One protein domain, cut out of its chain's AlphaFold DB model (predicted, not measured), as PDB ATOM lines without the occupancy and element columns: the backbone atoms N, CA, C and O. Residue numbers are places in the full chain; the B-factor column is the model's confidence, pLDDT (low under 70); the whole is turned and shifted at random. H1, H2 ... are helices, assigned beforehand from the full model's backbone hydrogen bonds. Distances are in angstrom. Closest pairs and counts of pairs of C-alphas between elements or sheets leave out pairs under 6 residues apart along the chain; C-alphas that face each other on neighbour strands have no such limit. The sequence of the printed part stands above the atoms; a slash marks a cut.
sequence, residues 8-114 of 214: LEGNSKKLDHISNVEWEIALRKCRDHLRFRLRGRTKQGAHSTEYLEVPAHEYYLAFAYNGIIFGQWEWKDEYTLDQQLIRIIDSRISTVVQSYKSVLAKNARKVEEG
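This is residues 8 to 114 of the 214 residues of an uncharacterized protein of Muricauda olearia (UniProt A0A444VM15). One very long helix, H5, makes the long axis; its first half packs with H2 and H4 in a small crossed helical body, and its far end, residues 102 to 112 with the last residues 113 and 114, sticks out free as an arm. H4 packs on both H2 and H5, crossing H5 steeply, while the short H1 sits at one end of H4 and the four-residue H3 lies near the other. The printed part has 107 residues with five named helices, H1, H2, H3, H4 and H5 in that order, and no named strand: the class is all helix. The whole is loose, with a radius of gyration of the C-alphas of 16.4 A, and spans 58 by 28 by 22 A, while the body without the free residues 102 to 114 spans 40 by 23 by 21 A.

H1, residues 8 to 15, touches H4, residues 56 to 69, about perpendicular at 78 degrees; the closest C-alphas are those of Asn 11 and Ile 68, 6.8 A apart, and H4 touches H1 with residues 68 to 69 alone. H2, residues 20 to 37, is apart from H1. With residues 30 to 35 alone H2 touches H4, at a steep tilt of 40 degrees, opposite ways, closest at the C-alphas of Leu 34 and His 57, 6.2 A. H5, residues 81 to 112, touches H2 with residues 81 to 86 alone, the same way at a tilt of 36 degrees, only just steep; the closest C-alphas are those of Ala 26 and Asp 82, 4.2 A. H3, residues 49 to 52, is close to H4 but not clearly touching, with the C-alphas of Thr 49 and Ala 56 at 6.5 A. H4 is the hub, touching three helices. It touches H5, which meets it with residues 85 to 93 alone, at a steep tilt of 57 degrees, opposite ways, closest at the C-alphas of Ala 64 and Leu 85, 5.4 A. Every O i to N i+4 pair is within hydrogen-bond range in H2, H4 and H5; in H1 it is 3 of 4, and H3 is too short for such a pair.

H1 begins at C-alpha 8, (43.211, 16.949, 205.966), and measures 10.1 A. H2 measures 25.5 A, H3 5.0 A and H4 19.8 A; H4 begins at C-alpha 56, (64.390, 24.240, 193.985). H5 runs 47.0 A to C-alpha 112, (56.271, 47.288, 174.208).

The C-alphas of His 17 and Gly 114 are the two farthest apart, 58.2 A. Without residues 102 to 114 the body spans 40 by 23 by 21 A. The printed part has no cut. The links H2 to H3 and H4 to H5 are long, 11 residues each. The mean pLDDT of the printed part is 87.8; residues 108, 110 to 112 and 114 are under 70.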
ATOM      1  N   LEU A   8      42.382  17.175 204.780       94.81
ATOM      2  CA  LEU A   8      43.211  16.949 205.966       94.81
ATOM      3  C   LEU A   8      42.813  15.666 206.699       94.81
ATOM      4  O   LEU A   8      43.640  14.780 206.868       94.81
ATOM      5  N   GLU A   9      41.535  15.526 207.056       94.38
ATOM      6  CA  GLU A   9      41.058  14.378 207.835       94.38
ATOM      7  C   GLU A   9      41.264  13.042 207.099       94.38
ATOM      8  O   GLU A   9      41.687  12.050 207.696       94.38
ATOM      9  N   GLY A  10      40.997  13.016 205.790       94.12
ATOM     10  CA  GLY A  10      41.184  11.822 204.965       94.12
ATOM     11  C   GLY A  10      42.656  11.436 204.831       94.12
ATOM     12  O   GLY A  10      42.997  10.258 204.942       94.12
ATOM     13  N   ASN A  11      43.535  12.421 204.644       95.50
ATOM     14  CA  ASN A  11      44.971  12.189 204.544       95.50
ATOM     15  C   ASN A  11      45.570  11.772 205.891       95.50
ATOM     16  O   ASN A  11      46.373  10.846 205.908       95.50
ATOM     17  N   SER A  12      45.167  12.390 207.007       94.44
ATOM     18  CA  SER A  12      45.651  12.039 208.351       94.44
ATOM     19  C   SER A  12      45.395  10.571 208.674       94.44
ATOM     20  O   SER A  12      46.329   9.865 209.034       94.44
ATOM     21  N   LYS A  13      44.182  10.068 208.411       94.81
ATOM     22  CA  LYS A  13      43.857   8.645 208.615       94.81
ATOM     23  C   LYS A  13      44.789   7.717 207.838       94.81
ATOM     24  O   LYS A  13      45.148   6.661 208.338       94.81
ATOM     25  N   LYS A  14      45.183   8.086 206.616       93.38
ATOM     26  CA  LYS A  14      46.126   7.292 205.810       93.38
ATOM     27  C   LYS A  14      47.546   7.407 206.352       93.38
ATOM     28  O   LYS A  14      48.229   6.400 206.489       93.38
ATOM     29  N   LEU A  15      47.958   8.623 206.698       94.31
ATOM     30  CA  LEU A  15      49.274   8.936 207.243       94.31
ATOM     31  C   LEU A  15      49.561   8.235 208.570       94.31
ATOM     32  O   LEU A  15      50.697   7.822 208.778       94.31
ATOM     33  N   ASP A  16      48.545   8.027 209.408       95.19
ATOM     34  CA  ASP A  16      48.664   7.295 210.677       95.19
ATOM     35  C   ASP A  16      49.112   5.834 210.490       95.19
ATOM     36  O   ASP A  16      49.657   5.227 211.409       95.19
ATOM     37  N   HIS A  17      48.906   5.268 209.297       94.12
ATOM     38  CA  HIS A  17      49.303   3.900 208.961       94.12
ATOM     39  C   HIS A  17      50.664   3.825 208.256       94.12
ATOM     40  O   HIS A  17      51.124   2.727 207.951       94.12
ATOM     41  N   ILE A  18      51.313   4.965 207.991       94.44
ATOM     42  CA  ILE A  18      52.616   5.013 207.326       94.44
ATOM     43  C   ILE A  18      53.730   5.003 208.368       94.44
ATOM     44  O   ILE A  18      53.824   5.881 209.225       94.44
ATOM     45  N   SER A  19      54.632   4.036 208.256       94.62
ATOM     46  CA  SER A  19      55.807   3.958 209.118       94.62
ATOM     47  C   SER A  19      56.851   5.034 208.787       94.62
ATOM     48  O   SER A  19      56.971   5.514 207.658       94.62
ATOM     49  N   ASN A  20      57.710   5.353 209.759       92.44
ATOM     50  CA  ASN A  20      58.856   6.245 209.538       92.44
ATOM     51  C   ASN A  20      59.791   5.745 208.418       92.44
ATOM     52  O   ASN A  20      60.408   6.546 207.720       92.44
ATOM     53  N   VAL A  21      59.894   4.423 208.237       92.56
ATOM     54  CA  VAL A  21      60.721   3.813 207.184       92.56
ATOM     55  C   VAL A  21      60.125   4.080 205.803       92.56
ATOM     56  O   VAL A  21      60.852   4.465 204.890       92.56
ATOM     57  N   GLU A  22      58.811   3.926 205.645       90.12
ATOM     58  CA  GLU A  22      58.117   4.236 204.388       90.12
ATOM     59  C   GLU A  22      58.215   5.718 204.034       90.12
ATOM     60  O   GLU A  22      58.443   6.058 202.872       90.12
ATOM     61  N   TRP A  23      58.132   6.595 205.036       93.44
ATOM     62  CA  TRP A  23      58.393   8.021 204.870       93.44
ATOM     63  C   TRP A  23      59.797   8.297 204.336       93.44
ATOM     64  O   TRP A  23      59.939   9.001 203.336       93.44
ATOM     65  N   GLU A  24      60.838   7.726 204.946       92.69
ATOM     66  CA  GLU A  24      62.213   7.950 204.488       92.69
ATOM     67  C   GLU A  24      62.432   7.405 203.070       92.69
ATOM     68  O   GLU A  24      63.044   8.074 202.232       92.69
ATOM     69  N   ILE A  25      61.872   6.230 202.753       89.69
ATOM     70  CA  ILE A  25      61.896   5.668 201.395       89.69
ATOM     71  C   ILE A  25      61.220   6.630 200.412       89.69
ATOM     72  O   ILE A  25      61.775   6.907 199.344       89.69
ATOM     73  N   ALA A  26      60.053   7.169 200.766       91.81
ATOM     74  CA  ALA A  26      59.314   8.080 199.907       91.81
ATOM     75  C   ALA A  26      60.061   9.396 199.671       91.81
ATOM     76  O   ALA A  26      60.190   9.836 198.526       91.81
ATOM     77  N   LEU A  27      60.628   9.986 200.723       91.25
ATOM     78  CA  LEU A  27      61.430  11.203 200.620       91.25
ATOM     79  C   LEU A  27      62.691  10.980 199.786       91.25
ATOM     80  O   LEU A  27      63.042  11.838 198.973       91.25
ATOM     81  N   ARG A  28      63.355   9.828 199.924       89.94
ATOM     82  CA  ARG A  28      64.519   9.483 199.100       89.94
ATOM     83  C   ARG A  28      64.155   9.412 197.622       89.94
ATOM     84  O   ARG A  28      64.804  10.073 196.814       89.94
ATOM     85  N   LYS A  29      63.072   8.708 197.283       88.56
ATOM     86  CA  LYS A  29      62.568   8.637 195.904       88.56
ATOM     87  C   LYS A  29      62.195  10.014 195.353       88.56
ATOM     88  O   LYS A  29      62.516  10.313 194.208       88.56
ATOM     89  N   CYS A  30      61.588  10.881 196.163       89.69
ATOM     90  CA  CYS A  30      61.281  12.256 195.761       89.69
ATOM     91  C   CYS A  30      62.545  13.079 195.482       89.69
ATOM     92  O   CYS A  30      62.588  13.824 194.503       89.69
ATOM     93  N   ARG A  31      63.589  12.947 196.313       89.31
ATOM     94  CA  ARG A  31      64.883  13.615 196.094       89.31
ATOM     95  C   ARG A  31      65.543  13.133 194.803       89.31
ATOM     96  O   ARG A  31      66.024  13.965 194.036       89.31
ATOM     97  N   ASP A  32      65.530  11.829 194.540       83.50
ATOM     98  CA  ASP A  32      66.078  11.255 193.305       83.50
ATOM     99  C   ASP A  32      65.288  11.715 192.070       83.50
ATOM    100  O   ASP A  32      65.885  12.134 191.073       83.50
ATOM    101  N   HIS A  33      63.954  11.741 192.163       88.62
ATOM    102  CA  HIS A  33      63.075  12.289 191.126       88.62
ATOM    103  C   HIS A  33      63.400  13.753 190.827       88.62
ATOM    104  O   HIS A  33      63.624  14.114 189.674       88.62
ATOM    105  N   LEU A  34      63.500  14.598 191.857       87.06
ATOM    106  CA  LEU A  34      63.854  16.012 191.710       87.06
ATOM    107  C   LEU A  34      65.246  16.197 191.110       87.06
ATOM    108  O   LEU A  34      65.414  17.011 190.201       87.06
ATOM    109  N   ARG A  35      66.231  15.413 191.557       81.88
ATOM    110  CA  ARG A  35      67.592  15.445 191.011       81.88
ATOM    111  C   ARG A  35      67.599  15.143 189.516       81.88
ATOM    112  O   ARG A  35      68.339  15.790 188.778       81.88
ATOM    113  N   PHE A  36      66.797  14.175 189.075       77.56
ATOM    114  CA  PHE A  36      66.653  13.844 187.662       77.56
ATOM    115  C   PHE A  36      65.900  14.939 186.894       77.56
ATOM    116  O   PHE A  36      66.414  15.461 185.908       77.56
ATOM    117  N   ARG A  37      64.718  15.344 187.371       80.00
ATOM    118  CA  ARG A  37      63.834  16.316 186.698       80.00
ATOM    119  C   ARG A  37      64.426  17.716 186.583       80.00
ATOM    120  O   ARG A  37      64.119  18.422 185.626       80.00
ATOM    121  N   LEU A  38      65.235  18.123 187.559       84.50
ATOM    122  CA  LEU A  38      65.838  19.457 187.637       84.50
ATOM    123  C   LEU A  38      67.310  19.477 187.217       84.50
ATOM    124  O   LEU A  38      67.978  20.504 187.376       84.50
ATOM    125  N   ARG A  39      67.844  18.361 186.710       79.06
ATOM    126  CA  ARG A  39      69.243  18.262 186.290       79.06
ATOM    127  C   ARG A  39      69.565  19.383 185.301       79.06
ATOM    128  O   ARG A  39      68.951  19.471 184.256       79.06
ATOM    129  N   GLY A  40      70.512  20.256 185.650       74.06
ATOM    130  CA  GLY A  40      70.930  21.372 184.789       74.06
ATOM    131  C   GLY A  40      69.992  22.588 184.761       74.06
ATOM    132  O   GLY A  40      70.402  23.636 184.268       74.06
ATOM    133  N   ARG A  41      68.797  22.508 185.358       76.88
ATOM    134  CA  ARG A  41      67.733  23.524 185.231       76.88
ATOM    135  C   ARG A  41      67.663  24.539 186.372       76.88
ATOM    136  O   ARG A  41      66.860  25.459 186.317       76.88
ATOM    137  N   THR A  42      68.479  24.391 187.416       84.81
ATOM    138  CA  THR A  42      68.402  25.225 188.635       84.81
ATOM    139  C   THR A  42      69.301  26.460 188.622       84.81
ATOM    140  O   THR A  42      69.288  27.232 189.576       84.81
ATOM    141  N   LYS A  43      70.116  26.657 187.579       70.31
ATOM    142  CA  LYS A  43      71.045  27.799 187.510       70.31
ATOM    143  C   LYS A  43      70.353  29.114 187.152       70.31
ATOM    144  O   LYS A  43      70.817  30.161 187.574       70.31
ATOM    145  N   GLN A  44      69.281  29.048 186.368       76.50
ATOM    146  CA  GLN A  44      68.547  30.199 185.844       76.50
ATOM    147  C   GLN A  44      67.107  29.788 185.504       76.50
ATOM    148  O   GLN A  44      66.812  28.599 185.378       76.50
ATOM    149  N   GLY A  45      66.214  30.763 185.344       82.75
ATOM    150  CA  GLY A  45      64.824  30.526 184.954       82.75
ATOM    151  C   GLY A  45      63.919  30.072 186.102       82.75
ATOM    152  O   GLY A  45      64.188  30.337 187.274       82.75
ATOM    153  N   ALA A  46      62.841  29.361 185.757       83.50
ATOM    154  CA  ALA A  46      61.738  29.022 186.664       83.50
ATOM    155  C   ALA A  46      62.133  28.172 187.891       83.50
ATOM    156  O   ALA A  46      61.378  28.107 188.857       83.50
ATOM    157  N   HIS A  47      63.287  27.501 187.853       89.38
ATOM    158  CA  HIS A  47      63.787  26.657 188.947       89.38
ATOM    159  C   HIS A  47      65.032  27.237 189.627       89.38
ATOM    160  O   HIS A  47      65.695  26.542 190.399       89.38
ATOM    161  N   SER A  48      65.395  28.480 189.316       83.19
ATOM    162  CA  SER A  48      66.512  29.150 189.973       83.19
ATOM    163  C   SER A  48      66.154  29.574 191.391       83.19
ATOM    164  O   SER A  48      65.001  29.883 191.686       83.19
ATOM    165  N   THR A  49      67.159  29.630 192.266       86.56
ATOM    166  CA  THR A  49      67.006  30.216 193.606       86.56
ATOM    167  C   THR A  49      66.623  31.693 193.536       86.56
ATOM    168  O   THR A  49      65.927  32.170 194.416       86.56
ATOM    169  N   GLU A  50      67.023  32.404 192.482       84.50
ATOM    170  CA  GLU A  50      66.618  33.794 192.260       84.50
ATOM    171  C   GLU A  50      65.101  33.928 192.076       84.50
ATOM    172  O   GLU A  50      64.487  34.805 192.669       84.50
ATOM    173  N   TYR A  51      64.481  33.028 191.307       83.94
ATOM    174  CA  TYR A  51      63.036  33.062 191.087       83.94
ATOM    175  C   TYR A  51      62.228  32.401 192.214       83.94
ATOM    176  O   TYR A  51      61.134  32.857 192.535       83.94
ATOM    177  N   LEU A  52      62.730  31.304 192.792       88.19
ATOM    178  CA  LEU A  52      62.026  30.543 193.832       88.19
ATOM    179  C   LEU A  52      62.320  31.011 195.259       88.19
ATOM    180  O   LEU A  52      61.700  30.492 196.183       88.19
ATOM    181  N   GLU A  53      63.283  31.914 195.441       92.75
ATOM    182  CA  GLU A  53      63.808  32.426 196.723       92.75
ATOM    183  C   GLU A  53      64.470  31.372 197.631       92.75
ATOM    184  O   GLU A  53      65.133  31.701 198.613       92.75
ATOM    185  N   VAL A  54      64.353  30.091 197.284       91.88
ATOM    186  CA  VAL A  54      64.952  28.946 197.972       91.88
ATOM    187  C   VAL A  54      65.479  27.934 196.946       91.88
ATOM    188  O   VAL A  54      65.081  27.960 195.775       91.88
ATOM    189  N   PRO A  55      66.383  27.014 197.329       93.75
ATOM    190  CA  PRO A  55      66.809  25.935 196.445       93.75
ATOM    191  C   PRO A  55      65.613  25.127 195.925       93.75
ATOM    192  O   PRO A  55      64.776  24.665 196.697       93.75
ATOM    193  N   ALA A  56      65.545  24.896 194.610       91.69
ATOM    194  CA  ALA A  56      64.390  24.240 193.985       91.69
ATOM    195  C   ALA A  56      64.043  22.871 194.592       91.69
ATOM    196  O   ALA A  56      62.874  22.520 194.715       91.69
ATOM    197  N   HIS A  57      65.055  22.101 194.998       93.31
ATOM    198  CA  HIS A  57      64.837  20.791 195.612       93.31
ATOM    199  C   HIS A  57      64.081  20.925 196.941       93.31
ATOM    200  O   HIS A  57      63.147  20.169 197.194       93.31
ATOM    201  N   GLU A  58      64.448  21.916 197.754       93.94
ATOM    202  CA  GLU A  58      63.771  22.228 199.013       93.94
ATOM    203  C   GLU A  58      62.372  22.775 198.750       93.94
ATOM    204  O   GLU A  58      61.422  22.305 199.362       93.94
ATOM    205  N   TYR A  59      62.223  23.681 197.780       97.06
ATOM    206  CA  TYR A  59      60.933  24.257 197.401       97.06
ATOM    207  C   TYR A  59      59.879  23.195 197.069       97.06
ATOM    208  O   TYR A  59      58.784  23.187 197.632       97.06
ATOM    209  N   TYR A  60      60.197  22.288 196.141       97.19
ATOM    210  CA  TYR A  60      59.230  21.300 195.665       97.19
ATOM    211  C   TYR A  60      58.963  20.210 196.692       97.19
ATOM    212  O   TYR A  60      57.816  19.792 196.844       97.19
ATOM    213  N   LEU A  61      59.992  19.774 197.424       95.75
ATOM    214  CA  LEU A  61      59.808  18.805 198.496       95.75
ATOM    215  C   LEU A  61      58.974  19.408 199.634       95.75
ATOM    216  O   LEU A  61      58.063  18.749 200.135       95.75
ATOM    217  N   ALA A  62      59.227  20.678 199.976       95.12
ATOM    218  CA  ALA A  62      58.439  21.438 200.935       95.12
ATOM    219  C   ALA A  62      56.971  21.517 200.515       95.12
ATOM    220  O   ALA A  62      56.065  21.237 201.298       95.12
ATOM    221  N   PHE A  63      56.731  21.867 199.255       95.69
ATOM    222  CA  PHE A  63      55.388  21.954 198.703       95.69
ATOM    223  C   PHE A  63      54.659  20.603 198.743       95.69
ATOM    224  O   PHE A  63      53.491  20.543 199.123       95.69
ATOM    225  N   ALA A  64      55.348  19.512 198.407       96.00
ATOM    226  CA  ALA A  64      54.766  18.177 198.392       96.00
ATOM    227  C   ALA A  64      54.394  17.670 199.788       96.00
ATOM    228  O   ALA A  64      53.263  17.215 199.984       96.00
ATOM    229  N   TYR A  65      55.300  17.791 200.765       93.19
ATOM    230  CA  TYR A  65      54.999  17.354 202.131       93.19
ATOM    231  C   TYR A  65      53.874  18.205 202.735       93.19
ATOM    232  O   TYR A  65      52.945  17.659 203.323       93.19
ATOM    233  N   ASN A  66      53.912  19.530 202.558       93.62
ATOM    234  CA  ASN A  66      52.869  20.409 203.083       93.62
ATOM    235  C   ASN A  66      51.521  20.100 202.432       93.62
ATOM    236  O   ASN A  66      50.505  20.037 203.119       93.62
ATOM    237  N   GLY A  67      51.519  19.854 201.121       93.75
ATOM    238  CA  GLY A  67      50.307  19.560 200.371       93.75
ATOM    239  C   GLY A  67      49.593  18.308 200.872       93.75
ATOM    240  O   GLY A  67      48.366  18.320 201.008       93.75
ATOM    241  N   ILE A  68      50.350  17.252 201.191       94.38
ATOM    242  CA  ILE A  68      49.770  16.009 201.706       94.38
ATOM    243  C   ILE A  68      49.393  16.123 203.188       94.38
ATOM    244  O   ILE A  68      48.271  15.765 203.544       94.38
ATOM    245  N   ILE A  69      50.272  16.677 204.035       94.06
ATOM    246  CA  ILE A  69      50.059  16.758 205.490       94.06
ATOM    247  C   ILE A  69      48.916  17.710 205.824       94.06
ATOM    248  O   ILE A  69      48.065  17.372 206.637       94.06
ATOM    249  N   PHE A  70      48.861  18.876 205.182       94.88
ATOM    250  CA  PHE A  70      47.820  19.868 205.444       94.88
ATOM    251  C   PHE A  70      46.561  19.662 204.601       94.88
ATOM    252  O   PHE A  70      45.664  20.496 204.647       94.88
ATOM    253  N   GLY A  71      46.462  18.572 203.832       93.00
ATOM    254  CA  GLY A  71      45.234  18.231 203.114       93.00
ATOM    255  C   GLY A  71      44.886  19.159 201.952       93.00
ATOM    256  O   GLY A  71      43.719  19.257 201.571       93.00
ATOM    257  N   GLN A  72      45.869  19.868 201.396       94.19
ATOM    258  CA  GLN A  72      45.687  20.703 200.202       94.19
ATOM    259  C   GLN A  72      45.631  19.849 198.930       94.19
ATOM    260  O   GLN A  72      45.056  20.260 197.923       94.19
ATOM    261  N   TRP A  73      46.195  18.644 198.991       95.31
ATOM    262  CA  TRP A  73      46.160  17.651 197.931       95.31
ATOM    263  C   TRP A  73      45.440  16.386 198.392       95.31
ATOM    264  O   TRP A  73      45.697  15.870 199.479       95.31
ATOM    265  N   GLU A  74      44.564  15.857 197.547       95.19
ATOM    266  CA  GLU A  74      43.837  14.622 197.824       95.19
ATOM    267  C   GLU A  74      44.749  13.403 197.673       95.19
ATOM    268  O   GLU A  74      45.317  13.171 196.602       95.19
ATOM    269  N   TRP A  75      44.876  12.582 198.715       93.94
ATOM    270  CA  TRP A  75      45.501  11.273 198.571       93.94
ATOM    271  C   TRP A  75      44.537  10.292 197.897       93.94
ATOM    272  O   TRP A  75      43.550   9.882 198.507       93.94
ATOM    273  N   LYS A  76      44.861   9.839 196.680       92.81
ATOM    274  CA  LYS A  76      44.106   8.773 195.997       92.81
ATOM    275  C   LYS A  76      44.643   7.384 196.345       92.81
ATOM    276  O   LYS A  76      45.851   7.179 196.281       92.81
ATOM    277  N   ASP A  77      43.755   6.448 196.670       92.44
ATOM    278  CA  ASP A  77      44.113   5.111 197.184       92.44
ATOM    279  C   ASP A  77      44.931   4.249 196.217       92.44
ATOM    280  O   ASP A  77      45.649   3.351 196.638       92.44
ATOM    281  N   GLU A  78      44.864   4.550 194.923       94.25
ATOM    282  CA  GLU A  78      45.630   3.861 193.882       94.25
ATOM    283  C   GLU A  78      47.141   4.168 193.909       94.25
ATOM    284  O   GLU A  78      47.896   3.521 193.185       94.25
ATOM    285  N   TYR A  79      47.594   5.131 194.728       91.88
ATOM    286  CA  TYR A  79      49.002   5.517 194.820       91.88
ATOM    287  C   TYR A  79      49.593   5.315 196.210       91.88
ATOM    288  O   TYR A  79      48.999   5.655 197.240       91.88
ATOM    289  N   THR A  80      50.841   4.861 196.211       92.06
ATOM    290  CA  THR A  80      51.711   4.876 197.385       92.06
ATOM    291  C   THR A  80      52.092   6.310 197.770       92.06
ATOM    292  O   THR A  80      51.964   7.245 196.974       92.06
ATOM    293  N   LEU A  81      52.605   6.503 198.990       93.62
ATOM    294  CA  LEU A  81      53.029   7.824 199.469       93.62
ATOM    295  C   LEU A  81      54.047   8.483 198.525       93.62
ATOM    296  O   LEU A  81      53.904   9.654 198.184       93.62
ATOM    297  N   ASP A  82      55.057   7.736 198.071       92.50
ATOM    298  CA  ASP A  82      56.087   8.249 197.165       92.50
ATOM    299  C   ASP A  82      55.508   8.689 195.824       92.50
ATOM    300  O   ASP A  82      55.818   9.781 195.350       92.50
ATOM    301  N   GLN A  83      54.617   7.883 195.248       92.69
ATOM    302  CA  GLN A  83      53.914   8.237 194.020       92.69
ATOM    303  C   GLN A  83      53.066   9.495 194.224       92.69
ATOM    304  O   GLN A  83      53.057  10.379 193.367       92.69
ATOM    305  N   GLN A  84      52.395   9.621 195.368       93.94
ATOM    306  CA  GLN A  84      51.545  10.769 195.644       93.94
ATOM    307  C   GLN A  84      52.351  12.058 195.821       93.94
ATOM    308  O   GLN A  84      51.999  13.082 195.234       93.94
ATOM    309  N   LEU A  85      53.473  12.003 196.539       94.31
ATOM    310  CA  LEU A  85      54.402  13.125 196.664       94.31
ATOM    311  C   LEU A  85      54.995  13.521 195.304       94.31
ATOM    312  O   LEU A  85      55.001  14.704 194.970       94.31
ATOM    313  N   ILE A  86      55.424  12.554 194.485       93.69
ATOM    314  CA  ILE A  86      55.951  12.807 193.133       93.69
ATOM    315  C   ILE A  86      54.905  13.496 192.247       93.69
ATOM    316  O   ILE A  86      55.224  14.466 191.559       93.69
ATOM    317  N   ARG A  87      53.636  13.077 192.312       95.12
ATOM    318  CA  ARG A  87      52.544  13.730 191.566       95.12
ATOM    319  C   ARG A  87      52.347  15.186 191.981       95.12
ATOM    320  O   ARG A  87      52.148  16.039 191.114       95.12
ATOM    321  N   ILE A  88      52.431  15.480 193.280       95.50
ATOM    322  CA  ILE A  88      52.368  16.861 193.775       95.50
ATOM    323  C   ILE A  88      53.562  17.668 193.247       95.50
ATOM    324  O   ILE A  88      53.382  18.789 192.766       95.50
ATOM    325  N   ILE A  89      54.768  17.092 193.291       95.44
ATOM    326  CA  ILE A  89      55.995  17.712 192.773       95.44
ATOM    327  C   ILE A  89      55.844  18.067 191.291       95.44
ATOM    328  O   ILE A  89      56.053  19.221 190.920       95.44
ATOM    329  N   ASP A  90      55.456  17.114 190.442       89.69
ATOM    330  CA  ASP A  90      55.349  17.335 188.995       89.69
ATOM    331  C   ASP A  90      54.251  18.345 188.637       89.69
ATOM    332  O   ASP A  90      54.435  19.189 187.750       89.69
ATOM    333  N   SER A  91      53.134  18.317 189.370       92.25
ATOM    334  CA  SER A  91      52.093  19.340 189.259       92.25
ATOM    335  C   SER A  91      52.658  20.723 189.590       92.25
ATOM    336  O   SER A  91      52.508  21.659 188.800       92.25
ATOM    337  N   ARG A  92      53.395  20.847 190.701       95.12
ATOM    338  CA  ARG A  92      53.965  22.127 191.125       95.12
ATOM    339  C   ARG A  92      55.040  22.639 190.175       95.12
ATOM    340  O   ARG A  92      55.056  23.836 189.897       95.12
ATOM    341  N   ILE A  93      55.906  21.768 189.657       86.81
ATOM    342  CA  ILE A  93      56.887  22.108 188.615       86.81
ATOM    343  C   ILE A  93      56.170  22.749 187.424       86.81
ATOM    344  O   ILE A  93      56.543  23.843 187.001       86.81
ATOM    345  N   SER A  94      55.099  22.118 186.941       85.56
ATOM    346  CA  SER A  94      54.322  22.611 185.797       85.56
ATOM    347  C   SER A  94      53.713  23.989 186.070       85.56
ATOM    348  O   SER A  94      53.859  24.902 185.256       85.56
ATOM    349  N   THR A  95      53.101  24.183 187.243       89.56
ATOM    350  CA  THR A  95      52.532  25.481 187.646       89.56
ATOM    351  C   THR A  95      53.597  26.571 187.761       89.56
ATOM    352  O   THR A  95      53.378  27.697 187.323       89.56
ATOM    353  N   VAL A  96      54.763  26.252 188.329       87.81
ATOM    354  CA  VAL A  96      55.875  27.200 188.474       87.81
ATOM    355  C   VAL A  96      56.393  27.650 187.108       87.81
ATOM    356  O   VAL A  96      56.562  28.850 186.893       87.81
ATOM    357  N   VAL A  97      56.582  26.720 186.168       82.06
ATOM    358  CA  VAL A  97      57.017  27.035 184.797       82.06
ATOM    359  C   VAL A  97      55.986  27.905 184.080       82.06
ATOM    360  O   VAL A  97      56.350  28.902 183.459       82.06
ATOM    361  N   GLN A  98      54.696  27.578 184.189       79.81
ATOM    362  CA  GLN A  98      53.626  28.391 183.604       79.81
ATOM    363  C   GLN A  98      53.580  29.802 184.205       79.81
ATOM    364  O   GLN A  98      53.474  30.782 183.466       79.81
ATOM    365  N   SER A  99      53.709  29.916 185.530       80.31
ATOM    366  CA  SER A  99      53.784  31.206 186.222       80.31
ATOM    367  C   SER A  99      54.967  32.029 185.720       80.31
ATOM    368  O   SER A  99      54.796  33.194 185.371       80.31
ATOM    369  N   TYR A 100      56.142  31.409 185.609       82.06
ATOM    370  CA  TYR A 100      57.352  32.064 185.121       82.06
ATOM    371  C   TYR A 100      57.173  32.592 183.691       82.06
ATOM    372  O   TYR A 100      57.401  33.773 183.432       82.06
ATOM    373  N   LYS A 101      56.656  31.758 182.778       76.19
ATOM    374  CA  LYS A 101      56.339  32.164 181.396       76.19
ATOM    375  C   LYS A 101      55.336  33.323 181.354       76.19
ATOM    376  O   LYS A 101      55.502  34.250 180.567       76.19
ATOM    377  N   SER A 102      54.320  33.308 182.218       79.62
ATOM    378  CA  SER A 102      53.342  34.398 182.311       79.62
ATOM    379  C   SER A 102      53.973  35.708 182.788       79.62
ATOM    380  O   SER A 102      53.642  36.769 182.260       79.62
ATOM    381  N   VAL A 103      54.891  35.652 183.759       78.38
ATOM    382  CA  VAL A 103      55.636  36.828 184.235       78.38
ATOM    383  C   VAL A 103      56.489  37.410 183.110       78.38
ATOM    384  O   VAL A 103      56.399  38.610 182.856       78.38
ATOM    385  N   LEU A 104      57.237  36.571 182.387       74.38
ATOM    386  CA  LEU A 104      58.033  37.011 181.238       74.38
ATOM    387  C   LEU A 104      57.167  37.675 180.160       74.38
ATOM    388  O   LEU A 104      57.456  38.796 179.749       74.38
ATOM    389  N   ALA A 105      56.054  37.047 179.772       72.75
ATOM    390  CA  ALA A 105      55.143  37.600 178.770       72.75
ATOM    391  C   ALA A 105      54.518  38.938 179.206       72.75
ATOM    392  O   ALA A 105      54.361  39.853 178.398       72.75
ATOM    393  N   LYS A 106      54.166  39.083 180.491       76.81
ATOM    394  CA  LYS A 106      53.660  40.351 181.041       76.81
ATOM    395  C   LYS A 106      54.725  41.442 181.030       76.81
ATOM    396  O   LYS A 106      54.388  42.594 180.781       76.81
ATOM    397  N   ASN A 107      55.975  41.095 181.319       70.75
ATOM    398  CA  ASN A 107      57.075  42.050 181.307       70.75
ATOM    399  C   ASN A 107      57.388  42.509 179.880       70.75
ATOM    400  O   ASN A 107      57.468  43.713 179.664       70.75
ATOM    401  N   ALA A 108      57.430  41.592 178.907       69.81
ATOM    402  CA  ALA A 108      57.602  41.929 177.491       69.81
ATOM    403  C   ALA A 108      56.538  42.928 176.997       69.81
ATOM    404  O   ALA A 108      56.877  43.978 176.460       69.81
ATOM    405  N   ARG A 109      55.254  42.687 177.306       73.69
ATOM    406  CA  ARG A 109      54.166  43.626 176.963       73.69
ATOM    407  C   ARG A 109      54.339  45.012 177.587       73.69
ATOM    408  O   ARG A 109      54.019  46.014 176.966       73.69
ATOM    409  N   LYS A 110      54.839  45.096 178.823       69.06
ATOM    410  CA  LYS A 110      55.078  46.391 179.483       69.06
ATOM    411  C   LYS A 110      56.234  47.171 178.853       69.06
ATOM    412  O   LYS A 110      56.212  48.400 178.927       69.06
ATOM    413  N   VAL A 111      57.214  46.476 178.273       65.44
ATOM    414  CA  VAL A 111      58.303  47.083 177.493       65.44
ATOM    415  C   VAL A 111      57.752  47.624 176.171       65.44
ATOM    416  O   VAL A 111      57.962  48.797 175.878       65.44
ATOM    417  N   GLU A 112      56.953  46.839 175.439       68.50
ATOM    418  CA  GLU A 112      56.271  47.288 174.208       68.50
ATOM    419  C   GLU A 112      55.357  48.504 174.447       68.50
ATOM    420  O   GLU A 112      55.314  49.432 173.645       68.50
ATOM    421  N   GLU A 113      54.652  48.536 175.580       75.69
ATOM    422  CA  GLU A 113      53.793  49.656 175.987       75.69
ATOM    423  C   GLU A 113      54.573  50.876 176.527       75.69
ATOM    424  O   GLU A 113      53.955  51.850 176.964       75.69
ATOM    425  N   GLY A 114      55.913  50.833 176.560       62.59
ATOM    426  CA  GLY A 114      56.771  51.927 177.035       62.59
ATOM    427  C   GLY A 114      56.639  52.240 178.532       62.59
ATOM    428  O   GLY A 114      57.044  53.311 178.983       62.59
TER     429      GLY A 114